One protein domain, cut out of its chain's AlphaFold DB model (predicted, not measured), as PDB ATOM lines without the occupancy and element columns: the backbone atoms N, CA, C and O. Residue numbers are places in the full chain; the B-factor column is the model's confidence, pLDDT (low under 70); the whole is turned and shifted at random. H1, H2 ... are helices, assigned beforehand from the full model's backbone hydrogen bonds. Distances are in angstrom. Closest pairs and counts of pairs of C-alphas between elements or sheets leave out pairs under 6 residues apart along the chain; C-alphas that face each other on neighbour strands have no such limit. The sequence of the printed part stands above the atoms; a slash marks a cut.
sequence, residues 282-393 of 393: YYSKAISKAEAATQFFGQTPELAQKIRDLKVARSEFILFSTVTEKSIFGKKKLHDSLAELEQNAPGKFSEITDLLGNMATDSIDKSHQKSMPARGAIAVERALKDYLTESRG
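AT A GLANCE: This is residues 282 to 393 of the 393 residues of a protein of Vibrio maritimus (UniProt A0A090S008). A helical hairpin, H1 and H2, makes one end of an elongated body; H3 packs on H2, and a second hairpin, H4 and H5, packs on H2's residues 319 to 323. The printed part has 112 residues with five named helices, H1 to H5 in order, all helix. It is only just compact, close to loose: radius of gyration of the C-alphas 15.9 A, spans 55 by 31 by 20 A.

HOW THE PARTS SIT: H1, residues 283 to 297, touches the hub H2, residues 301 to 323, opposite ways at a shallow tilt of 10 degrees; their closest C-alphas, Tyr 283 and Arg 314, are 5.5 A apart. H2, H3, residues 331 to 344, and H4, residues 346 to 370, form an up-and-down bundle, each running against the one before. H5, residues 375 to 391, touches H4, closest C-alphas Ala 360 and Ala 377, 4.4 A. Every O i to N i+4 pair is within hydrogen-bond range in H1, H2, H3 and H5, and 19 of 21 in H4.

IN THESE COORDINATES: H1 begins at C-alpha 283 (23.850, 30.495, -3.926); H5 ends at C-alpha 391 (33.779, 47.557, -20.971). H2 is 33.1 A long, H4 36.0 A.

THE WHOLE: The printed part has no cut. Residues 297 to 298 and 391 to 393 are under pLDDT 70.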
ATOM      1  N   TYR A 282      24.747  26.429  -2.928       90.31
ATOM      2  CA  TYR A 282      23.479  26.684  -3.621       90.31
ATOM      3  C   TYR A 282      23.094  28.172  -3.589       90.31
ATOM      4  O   TYR A 282      21.982  28.543  -3.201       90.31
ATOM      5  N   TYR A 283      24.004  29.042  -4.035       90.75
ATOM      6  CA  TYR A 283      23.850  30.495  -3.926       90.75
ATOM      7  C   TYR A 283      22.599  31.046  -4.621       90.75
ATOM      8  O   TYR A 283      21.929  31.903  -4.062       90.75
ATOM      9  N   SER A 284      22.206  30.533  -5.792       90.75
ATOM     10  CA  SER A 284      20.975  31.002  -6.456       90.75
ATOM     11  C   SER A 284      19.714  30.732  -5.628       90.75
ATOM     12  O   SER A 284      18.799  31.549  -5.637       90.75
ATOM     13  N   LYS A 285      19.678  29.623  -4.876       89.94
ATOM     14  CA  LYS A 285      18.569  29.295  -3.966       89.94
ATOM     15  C   LYS A 285      18.610  30.153  -2.698       89.94
ATOM     16  O   LYS A 285      17.564  30.514  -2.168       89.94
ATOM     17  N   ALA A 286      19.809  30.482  -2.216       89.12
ATOM     18  CA  ALA A 286      19.996  31.415  -1.109       89.12
ATOM     19  C   ALA A 286      19.517  32.832  -1.484       89.12
ATOM     20  O   ALA A 286      18.737  33.426  -0.746       89.12
ATOM     21  N   ILE A 287      19.892  33.321  -2.672       89.94
ATOM     22  CA  ILE A 287      19.460  34.621  -3.208       89.94
ATOM     23  C   ILE A 287      17.938  34.663  -3.362       89.94
ATOM     24  O   ILE A 287      17.317  35.589  -2.857       89.94
ATOM     25  N   SER A 288      17.313  33.637  -3.956       90.56
ATOM     26  CA  SER A 288      15.852  33.622  -4.121       90.56
ATOM     27  C   SER A 288      15.096  33.640  -2.789       90.56
ATOM     28  O   SER A 288      14.013  34.207  -2.699       90.56
ATOM     29  N   LYS A 289      15.651  33.017  -1.738       87.12
ATOM     30  CA  LYS A 289      15.066  33.059  -0.389       87.12
ATOM     31  C   LYS A 289      15.191  34.445   0.237       87.12
ATOM     32  O   LYS A 289      14.228  34.920   0.827       87.12
ATOM     33  N   ALA A 290      16.337  35.099   0.068       85.94
ATOM     34  CA  ALA A 290      16.534  36.471   0.522       85.94
ATOM     35  C   ALA A 290      15.626  37.462  -0.236       85.94
ATOM     36  O   ALA A 290      15.054  38.358   0.375       85.94
ATOM     37  N   GLU A 291      15.417  37.269  -1.543       86.31
ATOM     38  CA  GLU A 291      14.474  38.060  -2.349       86.31
ATOM     39  C   GLU A 291      13.005  37.804  -1.967       86.31
ATOM     40  O   GLU A 291      12.188  38.719  -1.983       86.31
ATOM     41  N   ALA A 292      12.645  36.579  -1.578       80.31
ATOM     42  CA  ALA A 292      11.319  36.311  -1.023       80.31
ATOM     43  C   ALA A 292      11.127  37.001   0.341       80.31
ATOM     44  O   ALA A 292      10.052  37.526   0.624       80.31
ATOM     45  N   ALA A 293      12.178  37.053   1.167       74.69
ATOM     46  CA  ALA A 293      12.148  37.767   2.439       74.69
ATOM     47  C   ALA A 293      11.965  39.281   2.246       74.69
ATOM     48  O   ALA A 293      11.168  39.881   2.962       74.69
ATOM     49  N   THR A 294      12.612  39.899   1.246       72.44
ATOM     50  CA  THR A 294      12.414  41.335   0.956       72.44
ATOM     51  C   THR A 294      11.007  41.662   0.470       72.44
ATOM     52  O   THR A 294      10.513  42.754   0.740       72.44
ATOM     53  N   GLN A 295      10.332  40.736  -0.216       74.25
ATOM     54  CA  GLN A 295       8.931  40.924  -0.605       74.25
ATOM     55  C   GLN A 295       7.980  40.928   0.599       74.25
ATOM     56  O   GLN A 295       6.961  41.610   0.555       74.25
ATOM     57  N   PHE A 296       8.304  40.180   1.658       74.12
ATOM     58  CA  PHE A 296       7.457  40.056   2.845       74.12
ATOM     59  C   PHE A 296       7.768  41.109   3.919       74.12
ATOM     60  O   PHE A 296       6.855  41.755   4.419       74.12
ATOM     61  N   PHE A 297       9.046  41.299   4.260       69.69
ATOM     62  CA  PHE A 297       9.490  42.236   5.303       69.69
ATOM     63  C   PHE A 297       9.775  43.654   4.781       69.69
ATOM     64  O   PHE A 297      10.070  44.554   5.563       69.69
ATOM     65  N   GLY A 298       9.708  43.861   3.465       68.62
ATOM     66  CA  GLY A 298      10.093  45.112   2.817       68.62
ATOM     67  C   GLY A 298      11.591  45.197   2.501       68.62
ATOM     68  O   GLY A 298      12.402  44.338   2.860       68.62
ATOM     69  N   GLN A 299      11.975  46.255   1.782       71.31
ATOM     70  CA  GLN A 299      13.375  46.533   1.452       71.31
ATOM     71  C   GLN A 299      14.114  47.095   2.670       71.31
ATOM     72  O   GLN A 299      14.244  48.306   2.831       71.31
ATOM     73  N   THR A 300      14.630  46.207   3.514       74.81
ATOM     74  CA  THR A 300      15.537  46.589   4.599       74.81
ATOM     75  C   THR A 300      16.985  46.681   4.093       74.81
ATOM     76  O   THR A 300      17.381  45.930   3.190       74.81
ATOM     77  N   PRO A 301      17.812  47.584   4.657       76.75
ATOM     78  CA  PRO A 301      19.213  47.720   4.256       76.75
ATOM     79  C   PRO A 301      20.014  46.435   4.508       76.75
ATOM     80  O   PRO A 301      20.860  46.076   3.691       76.75
ATOM     81  N   GLU A 302      19.696  45.708   5.582       79.50
ATOM     82  CA  GLU A 302      20.333  44.438   5.946       79.50
ATOM     83  C   GLU A 302      20.086  43.350   4.893       79.50
ATOM     84  O   GLU A 302      21.034  42.726   4.412       79.50
ATOM     85  N   LEU A 303      18.834  43.165   4.453       78.00
ATOM     86  CA  LEU A 303      18.509  42.209   3.390       78.00
ATOM     87  C   LEU A 303      19.128  42.617   2.052       78.00
ATOM     88  O   LEU A 303      19.636  41.767   1.319       78.00
ATOM     89  N   ALA A 304      19.129  43.914   1.736       84.69
ATOM     90  CA  ALA A 304      19.743  44.425   0.516       84.69
ATOM     91  C   ALA A 304      21.265  44.206   0.495       84.69
ATOM     92  O   ALA A 304      21.836  43.916  -0.558       84.69
ATOM     93  N   GLN A 305      21.934  44.343   1.640       87.62
ATOM     94  CA  GLN A 305      23.351  44.013   1.776       87.62
ATOM     95  C   GLN A 305      23.575  42.503   1.652       87.62
ATOM     96  O   GLN A 305      24.394  42.075   0.846       87.62
ATOM     97  N   LYS A 306      22.764  41.688   2.331       88.69
ATOM     98  CA  LYS A 306      22.868  40.225   2.281       88.69
ATOM     99  C   LYS A 306      22.680  39.661   0.871       88.69
ATOM    100  O   LYS A 306      23.421  38.773   0.457       88.69
ATOM    101  N   ILE A 307      21.731  40.194   0.098       90.50
ATOM    102  CA  ILE A 307      21.545  39.824  -1.315       90.50
ATOM    103  C   ILE A 307      22.780  40.193  -2.143       90.50
ATOM    104  O   ILE A 307      23.212  39.388  -2.970       90.50
ATOM    105  N   ARG A 308      23.353  41.387  -1.930       89.81
ATOM    106  CA  ARG A 308      24.584  41.814  -2.614       89.81
ATOM    107  C   ARG A 308      25.745  40.874  -2.298       89.81
ATOM    108  O   ARG A 308      26.357  40.358  -3.229       89.81
ATOM    109  N   ASP A 309      25.967  40.564  -1.027       91.38
ATOM    110  CA  ASP A 309      27.037  39.662  -0.589       91.38
ATOM    111  C   ASP A 309      26.878  38.253  -1.182       91.38
ATOM    112  O   ASP A 309      27.842  37.657  -1.664       91.38
ATOM    113  N   LEU A 310      25.647  37.729  -1.237       93.00
ATOM    114  CA  LEU A 310      25.365  36.432  -1.859       93.00
ATOM    115  C   LEU A 310      25.601  36.433  -3.378       93.00
ATOM    116  O   LEU A 310      26.063  35.423  -3.916       93.00
ATOM    117  N   LYS A 311      25.302  37.536  -4.079       93.19
ATOM    118  CA  LYS A 311      25.589  37.687  -5.520       93.19
ATOM    119  C   LYS A 311      27.091  37.726  -5.794       93.19
ATOM    120  O   LYS A 311      27.552  37.059  -6.720       93.19
ATOM    121  N   VAL A 312      27.851  38.432  -4.956       92.75
ATOM    122  CA  VAL A 312      29.320  38.463  -5.026       92.75
ATOM    123  C   VAL A 312      29.888  37.064  -4.784       92.75
ATOM    124  O   VAL A 312      30.595  36.539  -5.642       92.75
ATOM    125  N   ALA A 313      29.483  36.396  -3.699       92.44
ATOM    126  CA  ALA A 313      29.951  35.048  -3.373       92.44
ATOM    127  C   ALA A 313      29.609  34.014  -4.462       92.44
ATOM    128  O   ALA A 313      30.418  33.140  -4.774       92.44
ATOM    129  N   ARG A 314      28.426  34.124  -5.084       94.38
ATOM    130  CA  ARG A 314      28.046  33.294  -6.237       94.38
ATOM    131  C   ARG A 314      28.986  33.512  -7.421       94.38
ATOM    132  O   ARG A 314      29.413  32.537  -8.036       94.38
ATOM    133  N   SER A 315      29.256  34.772  -7.744       92.75
ATOM    134  CA  SER A 315      30.080  35.165  -8.889       92.75
ATOM    135  C   SER A 315      31.522  34.699  -8.712       92.75
ATOM    136  O   SER A 315      32.070  34.040  -9.594       92.75
ATOM    137  N   GLU A 316      32.098  34.926  -7.529       92.31
ATOM    138  CA  GLU A 316      33.414  34.404  -7.151       92.31
ATOM    139  C   GLU A 316      33.453  32.875  -7.252       92.31
ATOM    140  O   GLU A 316      34.340  32.318  -7.900       92.31
ATOM    141  N   PHE A 317      32.461  32.178  -6.683       93.25
ATOM    142  CA  PHE A 317      32.398  30.719  -6.748       93.25
ATOM    143  C   PHE A 317      32.380  30.214  -8.193       93.25
ATOM    144  O   PHE A 317      33.156  29.320  -8.528       93.25
ATOM    145  N   ILE A 318      31.538  30.778  -9.065       92.25
ATOM    146  CA  ILE A 318      31.452  30.391 -10.481       92.25
ATOM    147  C   ILE A 318      32.798  30.594 -11.186       92.25
ATOM    148  O   ILE A 318      33.265  29.686 -11.880       92.25
ATOM    149  N   LEU A 319      33.444  31.745 -10.993       92.00
ATOM    150  CA  LEU A 319      34.707  32.070 -11.655       92.00
ATOM    151  C   LEU A 319      35.851  31.173 -11.152       92.00
ATOM    152  O   LEU A 319      36.489  30.488 -11.955       92.00
ATOM    153  N   PHE A 320      36.060  31.078  -9.836       92.75
ATOM    154  CA  PHE A 320      37.145  30.280  -9.251       92.75
ATOM    155  C   PHE A 320      36.975  28.776  -9.461       92.75
ATOM    156  O   PHE A 320      37.948  28.066  -9.736       92.75
ATOM    157  N   SER A 321      35.749  28.262  -9.358       91.38
ATOM    158  CA  SER A 321      35.477  26.843  -9.621       91.38
ATOM    159  C   SER A 321      35.683  26.476 -11.094       91.38
ATOM    160  O   SER A 321      36.105  25.353 -11.372       91.38
ATOM    161  N   THR A 322      35.467  27.424 -12.017       91.12
ATOM    162  CA  THR A 322      35.781  27.245 -13.441       91.12
ATOM    163  C   THR A 322      37.281  27.257 -13.684       91.12
ATOM    164  O   THR A 322      37.773  26.337 -14.331       91.12
ATOM    165  N   VAL A 323      38.031  28.224 -13.136       90.69
ATOM    166  CA  VAL A 323      39.500  28.261 -13.303       90.69
ATOM    167  C   VAL A 323      40.156  26.989 -12.765       90.69
ATOM    168  O   VAL A 323      41.049  26.440 -13.400       90.69
ATOM    169  N   THR A 324      39.689  26.497 -11.616       88.00
ATOM    170  CA  THR A 324      40.239  25.299 -10.954       88.00
ATOM    171  C   THR A 324      39.683  23.973 -11.484       88.00
ATOM    172  O   THR A 324      39.972  22.925 -10.913       88.00
ATOM    173  N   GLU A 325      38.873  24.006 -12.545       85.00
ATOM    174  CA  GLU A 325      38.222  22.844 -13.173       85.00
ATOM    175  C   GLU A 325      37.302  22.012 -12.263       85.00
ATOM    176  O   GLU A 325      36.853  20.933 -12.648       85.00
ATOM    177  N   LYS A 326      36.943  22.523 -11.080       86.44
ATOM    178  CA  LYS A 326      35.962  21.881 -10.189       86.44
ATOM    179  C   LYS A 326      34.565  21.849 -10.812       86.44
ATOM    180  O   LYS A 326      33.815  20.903 -10.587       86.44
ATOM    181  N   SER A 327      34.214  22.867 -11.598       86.56
ATOM    182  CA  SER A 327      32.967  22.910 -12.367       86.56
ATOM    183  C   SER A 327      33.103  23.834 -13.568       86.56
ATOM    184  O   SER A 327      33.579  24.952 -13.425       86.56
ATOM    185  N   ILE A 328      32.659  23.395 -14.748       87.25
ATOM    186  CA  ILE A 328      32.808  24.162 -15.992       87.25
ATOM    187  C   ILE A 328      31.497  24.883 -16.310       87.25
ATOM    188  O   ILE A 328      30.486  24.249 -16.624       87.25
ATOM    189  N   PHE A 329      31.522  26.213 -16.263       89.06
ATOM    190  CA  PHE A 329      30.390  27.059 -16.635       89.06
ATOM    191  C   PHE A 329      30.569  27.661 -18.039       89.06
ATOM    192  O   PHE A 329      31.679  27.898 -18.506       89.06
ATOM    193  N   GLY A 330      29.456  27.874 -18.749       87.19
ATOM    194  CA  GLY A 330      29.467  28.417 -20.112       87.19
ATOM    195  C   GLY A 330      29.737  29.925 -20.167       87.19
ATOM    196  O   GLY A 330      29.492  30.635 -19.193       87.19
ATOM    197  N   LYS A 331      30.153  30.421 -21.344       88.56
ATOM    198  CA  LYS A 331      30.557  31.822 -21.591       88.56
ATOM    199  C   LYS A 331      29.598  32.858 -20.995       88.56
ATOM    200  O   LYS A 331      30.038  33.743 -20.276       88.56
ATOM    201  N   LYS A 332      28.290  32.711 -21.241       89.88
ATOM    202  CA  LYS A 332      27.270  33.642 -20.733       89.88
ATOM    203  C   LYS A 332      27.300  33.752 -19.204       89.88
ATOM    204  O   LYS A 332      27.331  34.850 -18.684       89.88
ATOM    205  N   LYS A 333      27.379  32.623 -18.488       90.06
ATOM    206  CA  LYS A 333      27.418  32.623 -17.016       90.06
ATOM    207  C   LYS A 333      28.692  33.255 -16.459       90.06
ATOM    208  O   LYS A 333      28.628  33.876 -15.406       90.06
ATOM    209  N   LEU A 334      29.829  33.081 -17.135       91.19
ATOM    210  CA  LEU A 334      31.091  33.715 -16.740       91.19
ATOM    211  C   LEU A 334      31.015  35.233 -16.922       91.19
ATOM    212  O   LEU A 334      31.381  35.967 -16.014       91.19
ATOM    213  N   HIS A 335      30.474  35.687 -18.053       92.12
ATOM    214  CA  HIS A 335      30.258  37.105 -18.322       92.12
ATOM    215  C   HIS A 335      29.255  37.729 -17.335       92.12
ATOM    216  O   HIS A 335      29.568  38.738 -16.715       92.12
ATOM    217  N   ASP A 336      28.105  37.082 -17.104       90.81
ATOM    218  CA  ASP A 336      27.107  37.526 -16.118       90.81
ATOM    219  C   ASP A 336      27.725  37.618 -14.706       90.81
ATOM    220  O   ASP A 336      27.439  38.552 -13.964       90.81
ATOM    221  N   SER A 337      28.613  36.681 -14.346       91.81
ATOM    222  CA  SER A 337      29.312  36.697 -13.051       91.81
ATOM    223  C   SER A 337      30.308  37.854 -12.944       91.81
ATOM    224  O   SER A 337      30.425  38.449 -11.881       91.81
ATOM    225  N   LEU A 338      31.017  38.201 -14.024       91.75
ATOM    226  CA  LEU A 338      31.908  39.369 -14.042       91.75
ATOM    227  C   LEU A 338      31.113  40.674 -13.904       91.75
ATOM    228  O   LEU A 338      31.464  41.505 -13.070       91.75
ATOM    229  N   ALA A 339      29.997  40.803 -14.628       91.50
ATOM    230  CA  ALA A 339      29.101  41.955 -14.522       91.50
ATOM    231  C   ALA A 339      28.511  42.112 -13.112       91.50
ATOM    232  O   ALA A 339      28.503  43.206 -12.546       91.50
ATOM    233  N   GLU A 340      28.052  41.013 -12.507       90.00
ATOM    234  CA  GLU A 340      27.546  41.029 -11.133       90.00
ATOM    235  C   GLU A 340      28.628  41.407 -10.116       90.00
ATOM    236  O   GLU A 340      28.322  42.076  -9.124       90.00
ATOM    237  N   LEU A 341      29.879  41.008 -10.346       91.06
ATOM    238  CA  LEU A 341      30.996  41.322  -9.460       91.06
ATOM    239  C   LEU A 341      31.385  42.802  -9.554       91.06
ATOM    240  O   LEU A 341      31.556  43.446  -8.521       91.06
ATOM    241  N   GLU A 342      31.434  43.367 -10.762       90.62
ATOM    242  CA  GLU A 342      31.695  44.797 -10.971       90.62
ATOM    243  C   GLU A 342      30.591  45.670 -10.359       90.62
ATOM    244  O   GLU A 342      30.874  46.648  -9.665       90.62
ATOM    245  N   GLN A 343      29.326  45.282 -10.541       90.31
ATOM    246  CA  GLN A 343      28.186  46.037 -10.024       90.31
ATOM    247  C   GLN A 343      28.093  46.002  -8.491       90.31
ATOM    248  O   GLN A 343      27.770  47.015  -7.867       90.31
ATOM    249  N   ASN A 344      28.314  44.836  -7.874       87.44
ATOM    250  CA  ASN A 344      28.055  44.639  -6.444       87.44
ATOM    251  C   ASN A 344      29.311  44.779  -5.565       87.44
ATOM    252  O   ASN A 344      29.172  45.048  -4.373       87.44
ATOM    253  N   ALA A 345      30.518  44.633  -6.124       89.06
ATOM    254  CA  ALA A 345      31.791  44.753  -5.409       89.06
ATOM    255  C   ALA A 345      32.879  45.470  -6.244       89.06
ATOM    256  O   ALA A 345      33.967  44.918  -6.443       89.06
ATOM    257  N   PRO A 346      32.656  46.729  -6.674       87.12
ATOM    258  CA  PRO A 346      33.574  47.436  -7.575       87.12
ATOM    259  C   PRO A 346      34.989  47.587  -6.996       87.12
ATOM    260  O   PRO A 346      35.969  47.465  -7.721       87.12
ATOM    261  N   GLY A 347      35.116  47.777  -5.676       86.06
ATOM    262  CA  GLY A 347      36.418  47.920  -5.013       86.06
ATOM    263  C   GLY A 347      37.275  46.649  -4.997       86.06
ATOM    264  O   GLY A 347      38.485  46.753  -4.855       86.06
ATOM    265  N   LYS A 348      36.668  45.464  -5.154       85.06
ATOM    266  CA  LYS A 348      37.380  44.171  -5.208       85.06
ATOM    267  C   LYS A 348      37.496  43.618  -6.626       85.06
ATOM    268  O   LYS A 348      38.174  42.616  -6.837       85.06
ATOM    269  N   PHE A 349      36.825  44.243  -7.594       90.19
ATOM    270  CA  PHE A 349      36.720  43.722  -8.950       90.19
ATOM    271  C   PHE A 349      38.096  43.553  -9.597       90.19
ATOM    272  O   PHE A 349      38.411  42.454 -10.043       90.19
ATOM    273  N   SER A 350      38.943  44.589  -9.551       87.69
ATOM    274  CA  SER A 350      40.301  44.537 -10.107       87.69
ATOM    275  C   SER A 350      41.161  43.451  -9.460       87.69
ATOM    276  O   SER A 350      41.813  42.681 -10.160       87.69
ATOM    277  N   GLU A 351      41.112  43.338  -8.130       90.00
ATOM    278  CA  GLU A 351      41.873  42.331  -7.380       90.00
ATOM    279  C   GLU A 351      41.463  40.908  -7.782       90.00
ATOM    280  O   GLU A 351      42.314  40.045  -8.007       90.00
ATOM    281  N   ILE A 352      40.157  40.662  -7.916       89.75
ATOM    282  CA  ILE A 352      39.621  39.348  -8.277       89.75
ATOM    283  C   ILE A 352      39.925  39.016  -9.740       89.75
ATOM    284  O   ILE A 352      40.312  37.883 -10.031       89.75
ATOM    285  N   THR A 353      39.808  39.977 -10.663       90.69
ATOM    286  CA  THR A 353      40.149  39.751 -12.076       90.69
ATOM    287  C   THR A 353      41.638  39.489 -12.279       90.69
ATOM    288  O   THR A 353      41.983  38.589 -13.049       90.69
ATOM    289  N   ASP A 354      42.514  40.200 -11.562       90.56
ATOM    290  CA  ASP A 354      43.966  39.998 -11.633       90.56
ATOM    291  C   ASP A 354      44.349  38.617 -11.086       90.56
ATOM    292  O   ASP A 354      45.114  37.873 -11.708       90.56
ATOM    293  N   LEU A 355      43.760  38.226  -9.952       92.56
ATOM    294  CA  LEU A 355      43.995  36.917  -9.347       92.56
ATOM    295  C   LEU A 355      43.494  35.780 -10.252       92.56
ATOM    296  O   LEU A 355      44.220  34.806 -10.466       92.56
ATOM    297  N   LEU A 356      42.297  35.909 -10.835       90.75
ATOM    298  CA  LEU A 356      41.764  34.945 -11.806       90.75
ATOM    299  C   LEU A 356      42.636  34.857 -13.066       90.75
ATOM    300  O   LEU A 356      42.861  33.751 -13.557       90.75
ATOM    301  N   GLY A 357      43.145  35.986 -13.566       90.56
ATOM    302  CA  GLY A 357      44.046  36.036 -14.719       90.56
ATOM    303  C   GLY A 357      45.363  35.301 -14.463       90.56
ATOM    304  O   GLY A 357      45.765  34.451 -15.262       90.56
ATOM    305  N   ASN A 358      45.987  35.548 -13.309       92.50
ATOM    306  CA  ASN A 358      47.207  34.851 -12.894       92.50
ATOM    307  C   ASN A 358      46.961  33.342 -12.732       92.50
ATOM    308  O   ASN A 358      47.692  32.530 -13.296       92.50
ATOM    309  N   MET A 359      45.879  32.952 -12.044       90.75
ATOM    310  CA  MET A 359      45.526  31.539 -11.868       90.75
ATOM    311  C   MET A 359      45.219  30.828 -13.191       90.75
ATOM    312  O   MET A 359      45.561  29.650 -13.343       90.75
ATOM    313  N   ALA A 360      44.559  31.507 -14.131       90.56
ATOM    314  CA  ALA A 360      44.269  30.953 -15.445       90.56
ATOM    315  C   ALA A 360      45.564  30.717 -16.235       90.56
ATOM    316  O   ALA A 360      45.767  29.611 -16.731       90.56
ATOM    317  N   THR A 361      46.461  31.707 -16.267       90.88
ATOM    318  CA  THR A 361      47.765  31.616 -16.949       90.88
ATOM    319  C   THR A 361      48.609  30.478 -16.373       90.88
ATOM    320  O   THR A 361      48.999  29.568 -17.102       90.88
ATOM    321  N   ASP A 362      48.761  30.430 -15.045       90.56
ATOM    322  CA  ASP A 362      49.484  29.360 -14.345       90.56
ATOM    323  C   ASP A 362      48.913  27.967 -14.639       90.56
ATOM    324  O   ASP A 362      49.645  26.977 -14.751       90.56
ATOM    325  N   SER A 363      47.583  27.859 -14.707       88.88
ATOM    326  CA  SER A 363      46.904  26.591 -14.976       88.88
ATOM    327  C   SER A 363      47.104  26.150 -16.422       88.88
ATOM    328  O   SER A 363      47.333  24.964 -16.655       88.88
ATOM    329  N   ILE A 364      47.080  27.084 -17.377       87.88
ATOM    330  CA  ILE A 364      47.356  26.837 -18.799       87.88
ATOM    331  C   ILE A 364      48.812  26.404 -18.996       87.88
ATOM    332  O   ILE A 364      49.058  25.381 -19.640       87.88
ATOM    333  N   ASP A 365      49.770  27.080 -18.369       87.31
ATOM    334  CA  ASP A 365      51.191  26.726 -18.452       87.31
ATOM    335  C   ASP A 365      51.465  25.328 -17.881       87.31
ATOM    336  O   ASP A 365      52.137  24.498 -18.505       87.31
ATOM    337  N   LYS A 366      50.859  24.998 -16.732       86.88
ATOM    338  CA  LYS A 366      50.911  23.640 -16.162       86.88
ATOM    339  C   LYS A 366      50.244  22.604 -17.068       86.88
ATOM    340  O   LYS A 366      50.699  21.461 -17.117       86.88
ATOM    341  N   SER A 367      49.189  22.989 -17.784       86.00
ATOM    342  CA  SER A 367      48.485  22.143 -18.754       86.00
ATOM    343  C   SER A 367      49.412  21.727 -19.902       86.00
ATOM    344  O   SER A 367      49.465  20.547 -20.257       86.00
ATOM    345  N   HIS A 368      50.239  22.660 -20.389       83.31
ATOM    346  CA  HIS A 368      51.245  22.411 -21.422       83.31
ATOM    347  C   HIS A 368      52.366  21.491 -20.930       83.31
ATOM    348  O   HIS A 368      52.824  20.630 -21.676       83.31
ATOM    349  N   GLN A 369      52.763  21.614 -19.660       82.88
ATOM    350  CA  GLN A 369      53.781  20.749 -19.056       82.88
ATOM    351  C   GLN A 369      53.272  19.327 -18.771       82.88
ATOM    352  O   GLN A 369      54.025  18.365 -18.902       82.88
ATOM    353  N   LYS A 370      52.002  19.177 -18.368       81.56
ATOM    354  CA  LYS A 370      51.414  17.893 -17.933       81.56
ATOM    355  C   LYS A 370      50.546  17.201 -18.990       81.56
ATOM    356  O   LYS A 370      50.035  16.119 -18.721       81.56
ATOM    357  N   SER A 371      50.375  17.799 -20.173       77.75
ATOM    358  CA  SER A 371      49.531  17.286 -21.269       77.75
ATOM    359  C   SER A 371      48.070  17.001 -20.868       77.75
ATOM    360  O   SER A 371      47.419  16.134 -21.450       77.75
ATOM    361  N   MET A 372      47.538  17.730 -19.882       76.44
ATOM    362  CA  MET A 372      46.118  17.688 -19.509       76.44
ATOM    363  C   MET A 372      45.439  18.981 -19.967       76.44
ATOM    364  O   MET A 372      46.036  20.038 -19.807       76.44
ATOM    365  N   PRO A 373      44.225  18.944 -20.537       78.94
ATOM    366  CA  PRO A 373      43.591  20.140 -21.089       78.94
ATOM    367  C   PRO A 373      42.997  21.043 -19.995       78.94
ATOM    368  O   PRO A 373      42.043  20.631 -19.347       78.94
ATOM    369  N   ALA A 374      43.481  22.287 -19.866       86.25
ATOM    370  CA  ALA A 374      42.971  23.294 -18.918       86.25
ATOM    371  C   ALA A 374      41.762  24.079 -19.473       86.25
ATOM    372  O   ALA A 374      41.810  25.293 -19.699       86.25
ATOM    373  N   ARG A 375      40.662  23.376 -19.760       87.75
ATOM    374  CA  ARG A 375      39.481  23.939 -20.445       87.75
ATOM    375  C   ARG A 375      38.837  25.075 -19.654       87.75
ATOM    376  O   ARG A 375      38.387  26.050 -20.252       87.75
ATOM    377  N   GLY A 376      38.784  24.933 -18.330       87.38
ATOM    378  CA  GLY A 376      38.184  25.926 -17.444       87.38
ATOM    379  C   GLY A 376      38.993  27.224 -17.374       87.38
ATOM    380  O   GLY A 376      38.440  28.308 -17.551       87.38
ATOM    381  N   ALA A 377      40.316  27.113 -17.228       88.81
ATOM    382  CA  ALA A 377      41.230  28.253 -17.234       88.81
ATOM    383  C   ALA A 377      41.177  29.038 -18.558       88.81
ATOM    384  O   ALA A 377      41.024  30.257 -18.536       88.81
ATOM    385  N   ILE A 378      41.189  28.342 -19.704       89.06
ATOM    386  CA  ILE A 378      41.062  28.974 -21.032       89.06
ATOM    387  C   ILE A 378      39.721  29.708 -21.170       89.06
ATOM    388  O   ILE A 378      39.653  30.790 -21.757       89.06
ATOM    389  N   ALA A 379      38.631  29.128 -20.655       89.81
ATOM    390  CA  ALA A 379      37.312  29.752 -20.712       89.81
ATOM    391  C   ALA A 379      37.252  31.050 -19.892       89.81
ATOM    392  O   ALA A 379      36.675  32.031 -20.363       89.81
ATOM    393  N   VAL A 380      37.868  31.072 -18.707       89.81
ATOM    394  CA  VAL A 380      37.914  32.266 -17.849       89.81
ATOM    395  C   VAL A 380      38.848  33.329 -18.416       89.81
ATOM    396  O   VAL A 380      38.458  34.489 -18.465       89.81
ATOM    397  N   GLU A 381      40.022  32.958 -18.929       90.25
ATOM    398  CA  GLU A 381      40.945  33.901 -19.574       90.25
ATOM    399  C   GLU A 381      40.281  34.614 -20.766       90.25
ATOM    400  O   GLU A 381      40.373  35.833 -20.908       90.25
ATOM    401  N   ARG A 382      39.551  33.861 -21.602       90.31
ATOM    402  CA  ARG A 382      38.767  34.436 -22.705       90.31
ATOM    403  C   ARG A 382      37.635  35.322 -22.202       90.31
ATOM    404  O   ARG A 382      37.456  36.406 -22.736       90.31
ATOM    405  N   ALA A 383      36.892  34.884 -21.184       90.00
ATOM    406  CA  ALA A 383      35.804  35.678 -20.618       90.00
ATOM    407  C   ALA A 383      36.305  37.012 -20.037       90.00
ATOM    408  O   ALA A 383      35.668  38.032 -20.267       90.00
ATOM    409  N   LEU A 384      37.453  37.014 -19.350       90.69
ATOM    410  CA  LEU A 384      38.093  38.227 -18.832       90.69
ATOM    411  C   LEU A 384      38.528  39.164 -19.961       90.69
ATOM    412  O   LEU A 384      38.246  40.358 -19.900       90.69
ATOM    413  N   LYS A 385      39.189  38.631 -20.998       89.31
ATOM    414  CA  LYS A 385      39.612  39.420 -22.164       89.31
ATOM    415  C   LYS A 385      38.417  40.054 -22.868       89.31
ATOM    416  O   LYS A 385      38.417  41.268 -23.034       89.31
ATOM    417  N   ASP A 386      37.407  39.253 -23.203       89.44
ATOM    418  CA  ASP A 386      36.186  39.719 -23.866       89.44
ATOM    419  C   ASP A 386      35.507  40.821 -23.030       89.44
ATOM    420  O   ASP A 386      35.250  41.911 -23.537       89.44
ATOM    421  N   TYR A 387      35.311  40.578 -21.727       89.31
ATOM    422  CA  TYR A 387      34.670  41.529 -20.815       89.31
ATOM    423  C   TYR A 387      35.427  42.860 -20.723       89.31
ATOM    424  O   TYR A 387      34.830  43.923 -20.857       89.31
ATOM    425  N   LEU A 388      36.751  42.820 -20.539       85.00
ATOM    426  CA  LEU A 388      37.581  44.024 -20.427       85.00
ATOM    427  C   LEU A 388      37.685  44.803 -21.744       85.00
ATOM    428  O   LEU A 388      37.892  46.014 -21.715       85.00
ATOM    429  N   THR A 389      37.576  44.127 -22.893       85.31
ATOM    430  CA  THR A 389      37.521  44.800 -24.198       85.31
ATOM    431  C   THR A 389      36.163  45.438 -24.471       85.31
ATOM    432  O   THR A 389      36.123  46.507 -25.069       85.31
ATOM    433  N   GLU A 390      35.072  44.823 -24.009       82.81
ATOM    434  CA  GLU A 390      33.708  45.347 -24.151       82.81
ATOM    435  C   GLU A 390      33.412  46.492 -23.171       82.81
ATOM    436  O   GLU A 390      32.655  47.389 -23.516       82.81
ATOM    437  N   SER A 391      34.006  46.498 -21.971       65.69
ATOM    438  CA  SER A 391      33.779  47.557 -20.971       65.69
ATOM    439  C   SER A 391      34.658  48.802 -21.145       65.69
ATOM    440  O   SER A 391      34.330  49.862 -20.614       65.69
ATOM    441  N   ARG A 392      35.787  48.690 -21.863       56.41
ATOM    442  CA  ARG A 392      36.726  49.799 -22.141       56.41
ATOM    443  C   ARG A 392      36.599  50.398 -23.549       56.41
ATOM    444  O   ARG A 392      37.310  51.363 -23.834       56.41
ATOM    445  N   GLY A 393      35.774  49.811 -24.415       42.56
ATOM    446  CA  GLY A 393      35.397  50.360 -25.723       42.56
ATOM    447  C   GLY A 393      34.088  51.121 -25.628       42.56
ATOM    448  O   GLY A 393      33.977  52.155 -26.324       42.56
TER     449      GLY A 393